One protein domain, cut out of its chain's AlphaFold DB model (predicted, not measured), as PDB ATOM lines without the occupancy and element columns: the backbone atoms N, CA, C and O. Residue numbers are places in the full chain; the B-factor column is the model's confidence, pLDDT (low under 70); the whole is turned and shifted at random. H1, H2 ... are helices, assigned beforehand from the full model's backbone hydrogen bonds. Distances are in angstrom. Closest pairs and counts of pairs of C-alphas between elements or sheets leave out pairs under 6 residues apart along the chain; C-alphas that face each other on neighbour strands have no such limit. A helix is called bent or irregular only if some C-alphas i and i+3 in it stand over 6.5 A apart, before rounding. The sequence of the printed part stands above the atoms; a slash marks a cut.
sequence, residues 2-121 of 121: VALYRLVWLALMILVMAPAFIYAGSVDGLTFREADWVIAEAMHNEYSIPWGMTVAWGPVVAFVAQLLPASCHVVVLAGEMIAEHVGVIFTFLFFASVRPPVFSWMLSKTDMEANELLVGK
ATOM      1  N   VAL A   2     168.595 194.178 197.962       68.88
ATOM      2  CA  VAL A   2     169.803 195.015 197.772       68.88
ATOM      3  C   VAL A   2     169.924 195.659 196.379       68.88
ATOM      4  O   VAL A   2     170.232 196.844 196.280       68.88
ATOM      5  N   ALA A   3     169.658 194.910 195.302       74.69
ATOM      6  CA  ALA A   3     169.756 195.434 193.935       74.69
ATOM      7  C   ALA A   3     168.708 196.525 193.634       74.69
ATOM      8  O   ALA A   3     169.039 197.546 193.040       74.69
ATOM      9  N   LEU A   4     167.470 196.342 194.110       77.56
ATOM     10  CA  LEU A   4     166.393 197.324 193.951       77.56
ATOM     11  C   LEU A   4     166.724 198.632 194.678       77.56
ATOM     12  O   LEU A   4     166.574 199.707 194.113       77.56
ATOM     13  N   TYR A   5     167.243 198.540 195.902       76.56
ATOM     14  CA  TYR A   5     167.663 199.712 196.664       76.56
ATOM     15  C   TYR A   5     168.790 200.488 195.969       76.56
ATOM     16  O   TYR A   5     168.745 201.712 195.911       76.56
ATOM     17  N   ARG A   6     169.769 199.791 195.375       74.44
ATOM     18  CA  ARG A   6     170.831 200.438 194.585       74.44
ATOM     19  C   ARG A   6     170.297 201.123 193.331       74.44
ATOM     20  O   ARG A   6     170.779 202.197 193.001       74.44
ATOM     21  N   LEU A   7     169.309 200.531 192.663       80.69
ATOM     22  CA  LEU A   7     168.644 201.150 191.513       80.69
ATOM     23  C   LEU A   7     167.879 202.414 191.915       80.69
ATOM     24  O   LEU A   7     168.023 203.438 191.258       80.69
ATOM     25  N   VAL A   8     167.124 202.371 193.016       82.75
ATOM     26  CA  VAL A   8     166.411 203.546 193.547       82.75
ATOM     27  C   VAL A   8     167.395 204.634 193.982       82.75
ATOM     28  O   VAL A   8     167.186 205.806 193.691       82.75
ATOM     29  N   TRP A   9     168.495 204.254 194.632       81.50
ATOM     30  CA  TRP A   9     169.558 205.182 195.018       81.50
ATOM     31  C   TRP A   9     170.215 205.845 193.808       81.50
ATOM     32  O   TRP A   9     170.389 207.059 193.782       81.50
ATOM     33  N   LEU A  10     170.537 205.055 192.785       81.19
ATOM     34  CA  LEU A  10     171.113 205.550 191.542       81.19
ATOM     35  C   LEU A  10     170.136 206.486 190.814       81.19
ATOM     36  O   LEU A  10     170.550 207.532 190.324       81.19
ATOM     37  N   ALA A  11     168.840 206.168 190.817       83.06
ATOM     38  CA  ALA A  11     167.811 207.049 190.276       83.06
ATOM     39  C   ALA A  11     167.733 208.380 191.042       83.06
ATOM     40  O   ALA A  11     167.712 209.430 190.410       83.06
ATOM     41  N   LEU A  12     167.762 208.363 192.379       83.81
ATOM     42  CA  LEU A  12     167.797 209.583 193.200       83.81
ATOM     43  C   LEU A  12     169.051 210.421 192.936       83.81
ATOM     44  O   LEU A  12     168.977 211.643 192.835       83.81
ATOM     45  N   MET A  13     170.200 209.772 192.787       83.75
ATOM     46  CA  MET A  13     171.452 210.451 192.475       83.75
ATOM     47  C   MET A  13     171.403 211.184 191.131       83.75
ATOM     48  O   MET A  13     171.840 212.326 191.033       83.75
ATOM     49  N   ILE A  14     170.830 210.556 190.106       81.12
ATOM     50  CA  ILE A  14     170.742 211.147 188.766       81.12
ATOM     51  C   ILE A  14     169.648 212.213 188.700       81.12
ATOM     52  O   ILE A  14     169.868 213.280 188.141       81.12
ATOM     53  N   LEU A  15     168.471 211.933 189.258       82.94
ATOM     54  CA  LEU A  15     167.305 212.806 189.122       82.94
ATOM     55  C   LEU A  15     167.319 213.985 190.095       82.94
ATOM     56  O   LEU A  15     166.648 214.976 189.830       82.94
ATOM     57  N   VAL A  16     168.044 213.878 191.212       85.75
ATOM     58  CA  VAL A  16     168.050 214.909 192.258       85.75
ATOM     59  C   VAL A  16     169.442 215.470 192.494       85.75
ATOM     60  O   VAL A  16     169.635 216.676 192.368       85.75
ATOM     61  N   MET A  17     170.428 214.628 192.815       85.19
ATOM     62  CA  MET A  17     171.754 215.142 193.182       85.19
ATOM     63  C   MET A  17     172.482 215.782 192.003       85.19
ATOM     64  O   MET A  17     173.050 216.855 192.169       85.19
ATOM     65  N   ALA A  18     172.457 215.166 190.822       80.94
ATOM     66  CA  ALA A  18     173.117 215.726 189.647       80.94
ATOM     67  C   ALA A  18     172.593 217.123 189.268       80.94
ATOM     68  O   ALA A  18     173.408 218.048 189.240       80.94
ATOM     69  N   PRO A  19     171.279 217.339 189.065       82.75
ATOM     70  CA  PRO A  19     170.778 218.679 188.783       82.75
ATOM     71  C   PRO A  19     170.995 219.636 189.963       82.75
ATOM     72  O   PRO A  19     171.286 220.805 189.743       82.75
ATOM     73  N   ALA A  20     170.963 219.160 191.212       85.56
ATOM     74  CA  ALA A  20     171.254 220.018 192.357       85.56
ATOM     75  C   ALA A  20     172.706 220.525 192.371       85.56
ATOM     76  O   ALA A  20     172.942 221.677 192.710       85.56
ATOM     77  N   PHE A  21     173.677 219.697 191.974       82.69
ATOM     78  CA  PHE A  21     175.080 220.105 191.837       82.69
ATOM     79  C   PHE A  21     175.289 221.099 190.695       82.69
ATOM     80  O   PHE A  21     176.065 222.043 190.842       82.69
ATOM     81  N   ILE A  22     174.590 220.886 189.579       81.44
ATOM     82  CA  ILE A  22     174.626 221.769 188.411       81.44
ATOM     83  C   ILE A  22     174.055 223.136 188.785       81.44
ATOM     84  O   ILE A  22     174.680 224.147 188.508       81.44
ATOM     85  N   TYR A  23     172.934 223.184 189.504       84.69
ATOM     86  CA  TYR A  23     172.266 224.443 189.837       84.69
ATOM     87  C   TYR A  23     172.664 225.051 191.188       84.69
ATOM     88  O   TYR A  23     172.219 226.158 191.499       84.69
ATOM     89  N   ALA A  24     173.540 224.410 191.972       84.94
ATOM     90  CA  ALA A  24     173.984 224.909 193.282       84.94
ATOM     91  C   ALA A  24     174.529 226.346 193.210       84.94
ATOM     92  O   ALA A  24     174.249 227.168 194.076       84.94
ATOM     93  N   GLY A  25     175.264 226.674 192.142       81.25
ATOM     94  CA  GLY A  25     175.792 228.023 191.923       81.25
ATOM     95  C   GLY A  25     174.728 229.053 191.529       81.25
ATOM     96  O   GLY A  25     174.870 230.225 191.856       81.25
ATOM     97  N   SER A  26     173.653 228.630 190.855       83.31
ATOM     98  CA  SER A  26     172.575 229.524 190.402       83.31
ATOM     99  C   SER A  26     171.542 229.857 191.478       83.31
ATOM    100  O   SER A  26     170.814 230.834 191.332       83.31
ATOM    101  N   VAL A  27     171.468 229.054 192.544       88.06
ATOM    102  CA  VAL A  27     170.507 229.255 193.641       88.06
ATOM    103  C   VAL A  27     171.121 229.852 194.903       88.06
ATOM    104  O   VAL A  27     170.405 230.073 195.882       88.06
ATOM    105  N   ASP A  28     172.427 230.128 194.887       84.19
ATOM    106  CA  ASP A  28     173.115 230.742 196.017       84.19
ATOM    107  C   ASP A  28     172.582 232.160 196.270       84.19
ATOM    108  O   ASP A  28     172.468 232.985 195.363       84.19
ATOM    109  N   GLY A  29     172.199 232.434 197.517       82.62
ATOM    110  CA  GLY A  29     171.583 233.699 197.920       82.62
ATOM    111  C   GLY A  29     170.123 233.913 197.487       82.62
ATOM    112  O   GLY A  29     169.560 234.951 197.834       82.62
ATOM    113  N   LEU A  30     169.485 232.965 196.786       89.25
ATOM    114  CA  LEU A  30     168.059 233.044 196.438       89.25
ATOM    115  C   LEU A  30     167.160 232.524 197.565       89.25
ATOM    116  O   LEU A  30     167.528 231.626 198.329       89.25
ATOM    117  N   THR A  31     165.928 233.032 197.647       91.81
ATOM    118  CA  THR A  31     164.909 232.412 198.507       91.81
ATOM    119  C   THR A  31     164.482 231.058 197.935       91.81
ATOM    120  O   THR A  31     164.537 230.842 196.729       91.81
ATOM    121  N   PHE A  32     164.006 230.134 198.778       90.12
ATOM    122  CA  PHE A  32     163.571 228.802 198.321       90.12
ATOM    123  C   PHE A  32     162.545 228.861 197.177       90.12
ATOM    124  O   PHE A  32     162.626 228.087 196.231       90.12
ATOM    125  N   ARG A  33     161.608 229.819 197.224       90.19
ATOM    126  CA  ARG A  33     160.592 229.990 196.174       90.19
ATOM    127  C   ARG A  33     161.195 230.435 194.839       90.19
ATOM    128  O   ARG A  33     160.706 230.041 193.788       90.19
ATOM    129  N   GLU A  34     162.221 231.277 194.882       89.81
ATOM    130  CA  GLU A  34     162.940 231.718 193.683       89.81
ATOM    131  C   GLU A  34     163.833 230.600 193.142       89.81
ATOM    132  O   GLU A  34     163.840 230.364 191.940       89.81
ATOM    133  N   ALA A  35     164.519 229.869 194.024       88.50
ATOM    134  CA  ALA A  35     165.341 228.719 193.660       88.50
ATOM    135  C   ALA A  35     164.521 227.603 192.992       88.50
ATOM    136  O   ALA A  35     164.937 227.072 191.968       88.50
ATOM    137  N   ASP A  36     163.342 227.284 193.534       90.81
ATOM    138  CA  ASP A  36     162.408 226.315 192.946       90.81
ATOM    139  C   ASP A  36     161.992 226.722 191.530       90.81
ATOM    140  O   ASP A  36     162.090 225.928 190.598       90.81
ATOM    141  N   TRP A  37     161.623 227.992 191.340       89.81
ATOM    142  CA  TRP A  37     161.262 228.508 190.022       89.81
ATOM    143  C   TRP A  37     162.429 228.441 189.029       89.81
ATOM    144  O   TRP A  37     162.259 227.936 187.922       89.81
ATOM    145  N   VAL A  38     163.618 228.908 189.427       89.50
ATOM    146  CA  VAL A  38     164.822 228.898 188.579       89.50
ATOM    147  C   VAL A  38     165.175 227.477 188.152       89.50
ATOM    148  O   VAL A  38     165.442 227.241 186.977       89.50
ATOM    149  N   ILE A  39     165.130 226.518 189.075       89.19
ATOM    150  CA  ILE A  39     165.442 225.124 188.763       89.19
ATOM    151  C   ILE A  39     164.351 224.479 187.915       89.19
ATOM    152  O   ILE A  39     164.678 223.761 186.975       89.19
ATOM    153  N   ALA A  40     163.071 224.726 188.191       88.69
ATOM    154  CA  ALA A  40     161.983 224.180 187.383       88.69
ATOM    155  C   ALA A  40     162.050 224.678 185.929       88.69
ATOM    156  O   ALA A  40     161.886 223.883 184.999       88.69
ATOM    157  N   GLU A  41     162.344 225.966 185.740       88.81
ATOM    158  CA  GLU A  41     162.551 226.601 184.436       88.81
ATOM    159  C   GLU A  41     163.786 226.018 183.729       88.81
ATOM    160  O   GLU A  41     163.704 225.619 182.567       88.81
ATOM    161  N   ALA A  42     164.915 225.895 184.432       87.12
ATOM    162  CA  ALA A  42     166.154 225.369 183.863       87.12
ATOM    163  C   ALA A  42     166.037 223.878 183.499       87.12
ATOM    164  O   ALA A  42     166.375 223.476 182.390       87.12
ATOM    165  N   MET A  43     165.432 223.058 184.362       85.38
ATOM    166  CA  MET A  43     165.141 221.650 184.070       85.38
ATOM    167  C   MET A  43     164.220 221.484 182.855       85.38
ATOM    168  O   MET A  43     164.389 220.544 182.073       85.38
ATOM    169  N   HIS A  44     163.244 222.379 182.679       87.06
ATOM    170  CA  HIS A  44     162.349 222.333 181.527       87.06
ATOM    171  C   HIS A  44     163.065 222.741 180.238       87.06
ATOM    172  O   HIS A  44     162.979 222.028 179.240       87.06
ATOM    173  N   ASN A  45     163.791 223.858 180.264       85.94
ATOM    174  CA  ASN A  45     164.361 224.464 179.064       85.94
ATOM    175  C   ASN A  45     165.686 223.818 178.637       85.94
ATOM    176  O   ASN A  45     165.897 223.595 177.447       85.94
ATOM    177  N   GLU A  46     166.570 223.491 179.580       81.81
ATOM    178  CA  GLU A  46     167.905 222.952 179.284       81.81
ATOM    179  C   GLU A  46     167.874 221.435 179.080       81.81
ATOM    180  O   GLU A  46     168.537 220.911 178.187       81.81
ATOM    181  N   TYR A  47     167.055 220.723 179.861       75.81
ATOM    182  CA  TYR A  47     166.969 219.258 179.813       75.81
ATOM    183  C   TYR A  47     165.708 218.728 179.126       75.81
ATOM    184  O   TYR A  47     165.510 217.513 179.063       75.81
ATOM    185  N   SER A  48     164.858 219.612 178.587       84.75
ATOM    186  CA  SER A  48     163.602 219.243 177.909       84.75
ATOM    187  C   SER A  48     162.689 218.351 178.764       84.75
ATOM    188  O   SER A  48     161.935 217.523 178.244       84.75
ATOM    189  N   ILE A  49     162.758 218.488 180.093       82.56
ATOM    190  CA  ILE A  49     161.963 217.675 181.017       82.56
ATOM    191  C   ILE A  49     160.510 218.176 180.980       82.56
ATOM    192  O   ILE A  49     160.275 219.382 181.085       82.56
ATOM    193  N   PRO A  50     159.498 217.295 180.859       87.69
ATOM    194  CA  PRO A  50     158.099 217.713 180.874       87.69
ATOM    195  C   PRO A  50     157.733 218.475 182.153       87.69
ATOM    196  O   PRO A  50     158.107 218.054 183.247       87.69
ATOM    197  N   TRP A  51     156.909 219.522 182.030       84.44
ATOM    198  CA  TRP A  51     156.480 220.358 183.164       84.44
ATOM    199  C   TRP A  51     155.926 219.564 184.354       84.44
ATOM    200  O   TRP A  51     156.189 219.888 185.506       84.44
ATOM    201  N   GLY A  52     155.191 218.478 184.101       85.00
ATOM    202  CA  GLY A  52     154.672 217.635 185.184       85.00
ATOM    203  C   GLY A  52     155.773 216.995 186.039       85.00
ATOM    204  O   GLY A  52     155.593 216.815 187.240       85.00
ATOM    205  N   MET A  53     156.923 216.676 185.442       82.88
ATOM    206  CA  MET A  53     158.076 216.132 186.158       82.88
ATOM    207  C   MET A  53     158.895 217.239 186.822       82.88
ATOM    208  O   MET A  53     159.314 217.056 187.962       82.88
ATOM    209  N   THR A  54     159.090 218.389 186.170       85.25
ATOM    210  CA  THR A  54     159.820 219.510 186.784       85.25
ATOM    211  C   THR A  54     159.095 220.050 188.011       85.25
ATOM    212  O   THR A  54     159.739 220.303 189.015       85.25
ATOM    213  N   VAL A  55     157.763 220.111 188.004       85.56
ATOM    214  CA  VAL A  55     156.976 220.521 189.182       85.56
ATOM    215  C   VAL A  55     157.062 219.499 190.320       85.56
ATOM    216  O   VAL A  55     157.062 219.872 191.489       85.56
ATOM    217  N   ALA A  56     157.147 218.203 190.004       87.38
ATOM    218  CA  ALA A  56     157.252 217.159 191.023       87.38
ATOM    219  C   ALA A  56     158.647 217.100 191.668       87.38
ATOM    220  O   ALA A  56     158.761 216.892 192.876       87.38
ATOM    221  N   TRP A  57     159.703 217.260 190.866       85.88
ATOM    222  CA  TRP A  57     161.088 217.078 191.308       85.88
ATOM    223  C   TRP A  57     161.807 218.391 191.632       85.88
ATOM    224  O   TRP A  57     162.658 218.395 192.517       85.88
ATOM    225  N   GLY A  58     161.441 219.499 190.987       87.25
ATOM    226  CA  GLY A  58     162.045 220.831 191.130       87.25
ATOM    227  C   GLY A  58     162.214 221.291 192.578       87.25
ATOM    228  O   GLY A  58     163.345 221.603 192.951       87.25
ATOM    229  N   PRO A  59     161.188 221.187 193.445       90.56
ATOM    230  CA  PRO A  59     161.317 221.591 194.844       90.56
ATOM    231  C   PRO A  59     162.355 220.763 195.611       90.56
ATOM    232  O   PRO A  59     163.060 221.273 196.482       90.56
ATOM    233  N   VAL A  60     162.465 219.471 195.287       90.12
ATOM    234  CA  VAL A  60     163.437 218.559 195.904       90.12
ATOM    235  C   VAL A  60     164.847 218.903 195.433       90.12
ATOM    236  O   VAL A  60     165.767 218.972 196.247       90.12
ATOM    237  N   VAL A  61     165.015 219.162 194.135       89.88
ATOM    238  CA  VAL A  61     166.295 219.594 193.565       89.88
ATOM    239  C   VAL A  61     166.715 220.944 194.144       89.88
ATOM    240  O   VAL A  61     167.861 221.073 194.559       89.88
ATOM    241  N   ALA A  62     165.805 221.912 194.260       89.50
ATOM    242  CA  ALA A  62     166.064 223.229 194.848       89.50
ATOM    243  C   ALA A  62     166.474 223.153 196.307       89.50
ATOM    244  O   ALA A  62     167.447 223.791 196.706       89.50
ATOM    245  N   PHE A  63     165.799 222.311 197.085       90.12
ATOM    246  CA  PHE A  63     166.177 222.080 198.469       90.12
ATOM    247  C   PHE A  63     167.611 221.551 198.576       90.12
ATOM    248  O   PHE A  63     168.411 222.069 199.349       90.12
ATOM    249  N   VAL A  64     167.959 220.545 197.774       88.56
ATOM    250  CA  VAL A  64     169.307 219.966 197.777       88.56
ATOM    251  C   VAL A  64     170.340 220.959 197.241       88.56
ATOM    252  O   VAL A  64     171.414 221.077 197.822       88.56
ATOM    253  N   ALA A  65     170.023 221.701 196.181       87.06
ATOM    254  CA  ALA A  65     170.913 222.683 195.571       87.06
ATOM    255  C   ALA A  65     171.275 223.804 196.552       87.06
ATOM    256  O   ALA A  65     172.436 224.188 196.624       87.06
ATOM    257  N   GLN A  66     170.318 224.262 197.365       87.19
ATOM    258  CA  GLN A  66     170.559 225.266 198.407       87.19
ATOM    259  C   GLN A  66     171.370 224.744 199.600       87.19
ATOM    260  O   GLN A  66     171.973 225.531 200.327       87.19
ATOM    261  N   LEU A  67     171.383 223.429 199.833       86.06
ATOM    262  CA  LEU A  67     172.240 222.816 200.852       86.06
ATOM    263  C   LEU A  67     173.683 222.639 200.370       86.06
ATOM    264  O   LEU A  67     174.588 222.475 201.191       86.06
ATOM    265  N   LEU A  68     173.901 222.627 199.054       82.69
ATOM    266  CA  LEU A  68     175.222 222.492 198.463       82.69
ATOM    267  C   LEU A  68     175.905 223.866 198.397       82.69
ATOM    268  O   LEU A  68     175.287 224.845 197.986       82.69
ATOM    269  N   PRO A  69     177.191 223.972 198.770       77.88
ATOM    270  CA  PRO A  69     177.928 225.212 198.574       77.88
ATOM    271  C   PRO A  69     178.061 225.520 197.075       77.88
ATOM    272  O   PRO A  69     178.275 224.613 196.271       77.88
ATOM    273  N   ALA A  70     178.031 226.800 196.694       74.75
ATOM    274  CA  ALA A  70     178.147 227.226 195.293       74.75
ATOM    275  C   ALA A  70     179.416 226.706 194.582       74.75
ATOM    276  O   ALA A  70     179.428 226.514 193.366       74.75
ATOM    277  N   SER A  71     180.479 226.397 195.336       70.06
ATOM    278  CA  SER A  71     181.698 225.765 194.814       70.06
ATOM    279  C   SER A  71     181.464 224.379 194.197       70.06
ATOM    280  O   SER A  71     182.258 223.948 193.362       70.06
ATOM    281  N   CYS A  72     180.366 223.695 194.533       71.44
ATOM    282  CA  CYS A  72     179.955 222.441 193.902       71.44
ATOM    283  C   CYS A  72     179.696 222.602 192.398       71.44
ATOM    284  O   CYS A  72     180.084 221.725 191.626       71.44
ATOM    285  N   HIS A  73     179.141 223.740 191.972       69.94
ATOM    286  CA  HIS A  73     178.946 224.045 190.554       69.94
ATOM    287  C   HIS A  73     180.292 224.169 189.827       69.94
ATOM    288  O   HIS A  73     180.426 223.730 188.687       69.94
ATOM    289  N   VAL A  74     181.320 224.723 190.480       63.38
ATOM    290  CA  VAL A  74     182.656 224.897 189.883       63.38
ATOM    291  C   VAL A  74     183.310 223.551 189.580       63.38
ATOM    292  O   VAL A  74     183.998 223.427 188.573       63.38
ATOM    293  N   VAL A  75     183.071 222.525 190.402       62.84
ATOM    294  CA  VAL A  75     183.582 221.166 190.150       62.84
ATOM    295  C   VAL A  75     182.978 220.580 188.873       62.84
ATOM    296  O   VAL A  75     183.698 219.980 188.076       62.84
ATOM    297  N   VAL A  76     181.679 220.795 188.653       64.50
ATOM    298  CA  VAL A  76     180.988 220.344 187.437       64.50
ATOM    299  C   VAL A  76     181.496 221.112 186.214       64.50
ATOM    300  O   VAL A  76     181.901 220.500 185.227       64.50
ATOM    301  N   LEU A  77     181.584 222.441 186.325       63.53
ATOM    302  CA  LEU A  77     182.063 223.340 185.267       63.53
ATOM    303  C   LEU A  77     183.517 223.040 184.869       63.53
ATOM    304  O   LEU A  77     183.839 222.938 183.690       63.53
ATOM    305  N   ALA A  78     184.403 222.838 185.848       56.50
ATOM    306  CA  ALA A  78     185.796 222.468 185.605       56.50
ATOM    307  C   ALA A  78     185.906 221.106 184.904       56.50
ATOM    308  O   ALA A  78     186.763 220.923 184.041       56.50
ATOM    309  N   GLY A  79     185.019 220.163 185.235       57.22
ATOM    310  CA  GLY A  79     184.924 218.881 184.544       57.22
ATOM    311  C   GLY A  79     184.542 219.027 183.070       57.22
ATOM    312  O   GLY A  79     185.121 218.342 182.229       57.22
ATOM    313  N   GLU A  80     183.606 219.918 182.743       60.19
ATOM    314  CA  GLU A  80     183.225 220.209 181.353       60.19
ATOM    315  C   GLU A  80     184.326 220.944 180.582       60.19
ATOM    316  O   GLU A  80     184.571 220.625 179.420       60.19
ATOM    317  N   MET A  81     185.032 221.876 181.230       56.72
ATOM    318  CA  MET A  81     186.117 222.646 180.610       56.72
ATOM    319  C   MET A  81     187.370 221.813 180.309       56.72
ATOM    320  O   MET A  81     188.068 222.093 179.338       56.72
ATOM    321  N   ILE A  82     187.696 220.824 181.148       56.66
ATOM    322  CA  ILE A  82     188.901 219.994 180.975       56.66
ATOM    323  C   ILE A  82     188.700 218.948 179.878       56.66
ATOM    324  O   ILE A  82     189.643 218.618 179.157       56.66
ATOM    325  N   ALA A  83     187.487 218.420 179.743       53.31
ATOM    326  CA  ALA A  83     187.146 217.508 178.669       53.31
ATOM    327  C   ALA A  83     185.637 217.562 178.410       53.31
ATOM    328  O   ALA A  83     184.826 217.130 179.235       53.31
ATOM    329  N   GLU A  84     185.286 218.091 177.240       55.41
ATOM    330  CA  GLU A  84     183.914 218.212 176.753       55.41
ATOM    331  C   GLU A  84     183.194 216.859 176.924       55.41
ATOM    332  O   GLU A  84     183.669 215.821 176.462       55.41
ATOM    333  N   HIS A  85     182.092 216.858 177.680       55.38
ATOM    334  CA  HIS A  85     181.270 215.684 178.044       55.38
ATOM    335  C   HIS A  85     181.867 214.689 179.059       55.38
ATOM    336  O   HIS A  85     181.143 213.838 179.579       55.38
ATOM    337  N   VAL A  86     183.143 214.800 179.425       52.72
ATOM    338  CA  VAL A  86     183.770 213.930 180.438       52.72
ATOM    339  C   VAL A  86     183.447 214.401 181.858       52.72
ATOM    340  O   VAL A  86     183.313 213.570 182.757       52.72
ATOM    341  N   GLY A  87     183.214 215.701 182.063       55.84
ATOM    342  CA  GLY A  87     182.703 216.242 183.329       55.84
ATOM    343  C   GLY A  87     181.400 215.581 183.781       55.84
ATOM    344  O   GLY A  87     181.268 215.205 184.947       55.84
ATOM    345  N   VAL A  88     180.485 215.326 182.842       57.09
ATOM    346  CA  VAL A  88     179.217 214.618 183.089       57.09
ATOM    347  C   VAL A  88     179.477 213.167 183.509       57.09
ATOM    348  O   VAL A  88     178.865 212.679 184.457       57.09
ATOM    349  N   ILE A  89     180.439 212.492 182.870       60.81
ATOM    350  CA  ILE A  89     180.826 211.108 183.197       60.81
ATOM    351  C   ILE A  89     181.494 211.027 184.576       60.81
ATOM    352  O   ILE A  89     181.185 210.123 185.349       60.81
ATOM    353  N   PHE A  90     182.377 211.963 184.929       61.50
ATOM    354  CA  PHE A  90     182.992 211.996 186.259       61.50
ATOM    355  C   PHE A  90     181.990 212.336 187.352       61.50
ATOM    356  O   PHE A  90     182.026 211.726 188.416       61.50
ATOM    357  N   THR A  91     181.063 213.245 187.072       63.03
ATOM    358  CA  THR A  91     179.948 213.565 187.964       63.03
ATOM    359  C   THR A  91     179.072 212.324 188.179       63.03
ATOM    360  O   THR A  91     178.752 211.964 189.310       63.03
ATOM    361  N   PHE A  92     178.794 211.573 187.111       64.62
ATOM    362  CA  PHE A  92     178.086 210.295 187.173       64.62
ATOM    363  C   PHE A  92     178.845 209.234 187.987       64.62
ATOM    364  O   PHE A  92     178.262 208.581 188.853       64.62
ATOM    365  N   LEU A  93     180.152 209.073 187.757       64.50
ATOM    366  CA  LEU A  93     181.007 208.141 188.501       64.50
ATOM    367  C   LEU A  93     181.129 208.525 189.976       64.50
ATOM    368  O   LEU A  93     181.118 207.643 190.837       64.50
ATOM    369  N   PHE A  94     181.216 209.819 190.275       67.06
ATOM    370  CA  PHE A  94     181.222 210.340 191.634       67.06
ATOM    371  C   PHE A  94     179.943 209.917 192.354       67.06
ATOM    372  O   PHE A  94     180.024 209.241 193.378       67.06
ATOM    373  N   PHE A  95     178.769 210.180 191.777       66.50
ATOM    374  CA  PHE A  95     177.494 209.780 192.374       66.50
ATOM    375  C   PHE A  95     177.302 208.265 192.468       66.50
ATOM    376  O   PHE A  95     176.795 207.778 193.478       66.50
ATOM    377  N   ALA A  96     177.758 207.501 191.472       63.56
ATOM    378  CA  ALA A  96     177.761 206.039 191.533       63.56
ATOM    379  C   ALA A  96     178.661 205.500 192.661       63.56
ATOM    380  O   ALA A  96     178.415 204.413 193.190       63.56
ATOM    381  N   SER A  97     179.689 206.261 193.043       65.06
ATOM    382  CA  SER A  97     180.636 205.913 194.105       65.06
ATOM    383  C   SER A  97     180.174 206.352 195.498       65.06
ATOM    384  O   SER A  97     180.653 205.802 196.496       65.06
ATOM    385  N   VAL A  98     179.227 207.295 195.602       68.94
ATOM    386  CA  VAL A  98     178.643 207.702 196.888       68.94
ATOM    387  C   VAL A  98     177.821 206.543 197.448       68.94
ATOM    388  O   VAL A  98     176.748 206.193 196.948       68.94
ATOM    389  N   ARG A  99     178.337 205.932 198.521       64.56
ATOM    390  CA  ARG A  99     177.631 204.864 199.234       64.56
ATOM    391  C   ARG A  99     176.293 205.394 199.762       64.56
ATOM    392  O   ARG A  99     176.278 206.469 200.360       64.56
ATOM    393  N   PRO A 100     175.197 204.627 199.625       64.88
ATOM    394  CA  PRO A 100     173.926 205.032 200.194       64.88
ATOM    395  C   PRO A 100     174.051 205.148 201.718       64.88
ATOM    396  O   PRO A 100     174.485 204.181 202.365       64.88
ATOM    397  N   PRO A 101     173.671 206.287 202.320       62.16
ATOM    398  CA  PRO A 101     173.535 206.368 203.757       62.16
ATOM    399  C   PRO A 101     172.439 205.372 204.150       62.16
ATOM    400  O   PRO A 101     171.404 205.289 203.494       62.16
ATOM    401  N   VAL A 102     172.685 204.587 205.204       63.00
ATOM    402  CA  VAL A 102     171.814 203.506 205.726       63.00
ATOM    403  C   VAL A 102     172.000 202.116 205.077       63.00
ATOM    404  O   VAL A 102     171.523 201.122 205.629       63.00
ATOM    405  N   PHE A 103     172.790 201.959 204.003       62.84
ATOM    406  CA  PHE A 103     173.048 200.625 203.420       62.84
ATOM    407  C   PHE A 103     173.747 199.656 204.394       62.84
ATOM    408  O   PHE A 103     173.435 198.466 204.422       62.84
ATOM    409  N   SER A 104     174.654 200.166 205.234       61.34
ATOM    410  CA  SER A 104     175.345 199.374 206.262       61.34
ATOM    411  C   SER A 104     174.407 198.855 207.357       61.34
ATOM    412  O   SER A 104     174.624 197.765 207.874       61.34
ATOM    413  N   TRP A 105     173.350 199.602 207.682       62.66
ATOM    414  CA  TRP A 105     172.384 199.239 208.722       62.66
ATOM    415  C   TRP A 105     171.365 198.200 208.236       62.66
ATOM    416  O   TRP A 105     170.938 197.333 208.994       62.66
ATOM    417  N   MET A 106     171.000 198.242 206.949       62.00
ATOM    418  CA  MET A 106     170.185 197.188 206.336       62.00
ATOM    419  C   MET A 106     170.949 195.865 206.235       62.00
ATOM    420  O   MET A 106     170.387 194.832 206.584       62.00
ATOM    421  N   LEU A 107     172.223 195.906 205.824       64.25
ATOM    422  CA  LEU A 107     173.082 194.718 205.798       64.25
ATOM    423  C   LEU A 107     173.220 194.090 207.188       64.25
ATOM    424  O   LEU A 107     173.035 192.882 207.319       64.25
ATOM    425  N   SER A 108     173.433 194.905 208.230       62.56
ATOM    426  CA  SER A 108     173.570 194.382 209.592       62.56
ATOM    427  C   SER A 108     172.300 193.696 210.097       62.56
ATOM    428  O   SER A 108     172.404 192.738 210.852       62.56
ATOM    429  N   LYS A 109     171.103 194.143 209.690       63.41
ATOM    430  CA  LYS A 109     169.846 193.462 210.044       63.41
ATOM    431  C   LYS A 109     169.692 192.116 209.343       63.41
ATOM    432  O   LYS A 109     169.348 191.141 209.998       63.41
ATOM    433  N   THR A 110     169.984 192.048 208.044       63.31
ATOM    434  CA  THR A 110     169.928 190.777 207.305       63.31
ATOM    435  C   THR A 110     170.961 189.766 207.796       63.31
ATOM    436  O   THR A 110     170.658 188.577 207.848       63.31
ATOM    437  N   ASP A 111     172.148 190.222 208.207       61.41
ATOM    438  CA  ASP A 111     173.167 189.344 208.785       61.41
ATOM    439  C   ASP A 111     172.756 188.841 210.179       61.41
ATOM    440  O   ASP A 111     172.998 187.681 210.499       61.41
ATOM    441  N   MET A 112     172.087 189.667 210.995       60.12
ATOM    442  CA  MET A 112     171.540 189.236 212.290       60.12
ATOM    443  C   MET A 112     170.425 188.192 212.130       60.12
ATOM    444  O   MET A 112     170.474 187.163 212.799       60.12
ATOM    445  N   GLU A 113     169.475 188.404 211.214       61.62
ATOM    446  CA  GLU A 113     168.396 187.438 210.939       61.62
ATOM    447  C   GLU A 113     168.936 186.104 210.393       61.62
ATOM    448  O   GLU A 113     168.469 185.029 210.775       61.62
ATOM    449  N   ALA A 114     169.960 186.146 209.532       61.66
ATOM    450  CA  ALA A 114     170.617 184.940 209.031       61.66
ATOM    451  C   ALA A 114     171.381 184.187 210.134       61.66
ATOM    452  O   ALA A 114     171.413 182.955 210.129       61.66
ATOM    453  N   ASN A 115     171.977 184.904 211.088       57.66
ATOM    454  CA  ASN A 115     172.722 184.303 212.190       57.66
ATOM    455  C   ASN A 115     171.790 183.700 213.257       57.66
ATOM    456  O   ASN A 115     172.074 182.624 213.775       57.66
ATOM    457  N   GLU A 116     170.632 184.310 213.528       61.19
ATOM    458  CA  GLU A 116     169.601 183.711 214.393       61.19
ATOM    459  C   GLU A 116     169.043 182.397 213.819       61.19
ATOM    460  O   GLU A 116     168.838 181.437 214.561       61.19
ATOM    461  N   LEU A 117     168.876 182.298 212.496       61.34
ATOM    462  CA  LEU A 117     168.454 181.060 211.819       61.34
ATOM    463  C   LEU A 117     169.506 179.937 211.858       61.34
ATOM    464  O   LEU A 117     169.148 178.763 211.738       61.34
ATOM    465  N   LEU A 118     170.788 180.281 212.002       59.38
ATOM    466  CA  LEU A 118     171.894 179.322 212.082       59.38
ATOM    467  C   LEU A 118     172.230 178.912 213.523       59.38
ATOM    468  O   LEU A 118     172.662 177.782 213.728       59.38
ATOM    469  N   VAL A 119     172.023 179.797 214.502       60.31
ATOM    470  CA  VAL A 119     172.302 179.560 215.935       60.31
ATOM    471  C   VAL A 119     171.072 179.025 216.688       60.31
ATOM    472  O   VAL A 119     171.209 178.432 217.752       60.31
ATOM    473  N   GLY A 120     169.863 179.179 216.135       57.59
ATOM    474  CA  GLY A 120     168.614 178.614 216.668       57.59
ATOM    475  C   GLY A 120     168.380 177.118 216.382       57.59
ATOM    476  O   GLY A 120     167.248 176.655 216.527       57.59
ATOM    477  N   LYS A 121     169.406 176.372 215.959       46.34
ATOM    478  CA  LYS A 121     169.427 174.902 215.849       46.34
ATOM    479  C   LYS A 121     170.497 174.326 216.765       46.34
ATOM    480  O   LYS A 121     170.254 173.214 217.278       46.34
TER     481      LYS A 121
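What this domain is: This is residues 2 to 121 of the 121 residues of an uncharacterized protein of Pseudomonas sp. OV081 (UniProt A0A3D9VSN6). A long helix, H1, has its later part packed between two pairs of crossed helices, H2 with H3 on one side and H4 with H5 on the other, while H6 reaches past the first end of H1 as an arm. Residues 108 to 121 stick out; with them the spans are 61 by 33 by 26 A, without them 40 by 33 by 25 A. The printed part has 120 residues with six named helices, H1 to H6 in order, and no named strand: all helix, and loose, with a radius of gyration of the C-alphas of 18.3 A.

How they stand to each other: Start at the hub, H1, residues 2 to 23. Its residues 15 to 23 touch H3, residues 51 to 67, about perpendicular at 78 degrees; look at the C-alphas of Ala 20 and Ala 65, the closest, 4.2 A apart. H3 touches H2, residues 32 to 45, at a steep tilt of 51 degrees, closest at the C-alphas of Ala 40 and Gly 58, 5.0 A. H1 touches H5, residues 86 to 97, at a steep tilt of 43 degrees, opposite ways, closest at the C-alphas of Met 13 and Phe 95, 6.1 A. H4, residues 71 to 82, touches H5, closest at the C-alphas of Gly 79 and Gly 87, 3.7 A, and touches H1, closest at those of Ile 22 and His 73, 5.3 A. H6, residues 103 to 119, is near H1 but touches no helix. Every O i to N i+4 pair is within hydrogen-bond range in H2, H4, H5 and H6, against 16 of 18 in H1 and 11 of 13 in H3.

Where its parts are: Find C-alpha 2 at (169.803, 195.015, 197.772); H1 runs 30.6 A from there, with a kink of 27 degrees near residue 12, and is only just irregular, C-alphas 15 and 18 being 6.53 A apart. H3, 23.8 A long, is irregular, with C-alphas 56 and 59 7.1 A apart and a kink of 43 degrees near residue 58. H6, 24.5 A long, ends at C-alpha 119, (172.302, 179.560, 215.935).

The domain as a whole: The C-alphas of Asn 45 and Lys 121, the two farthest apart, are 61.9 A from each other. The printed part has no cut and no long link. Residue 2 and residues 73 to 121 have pLDDT under 70.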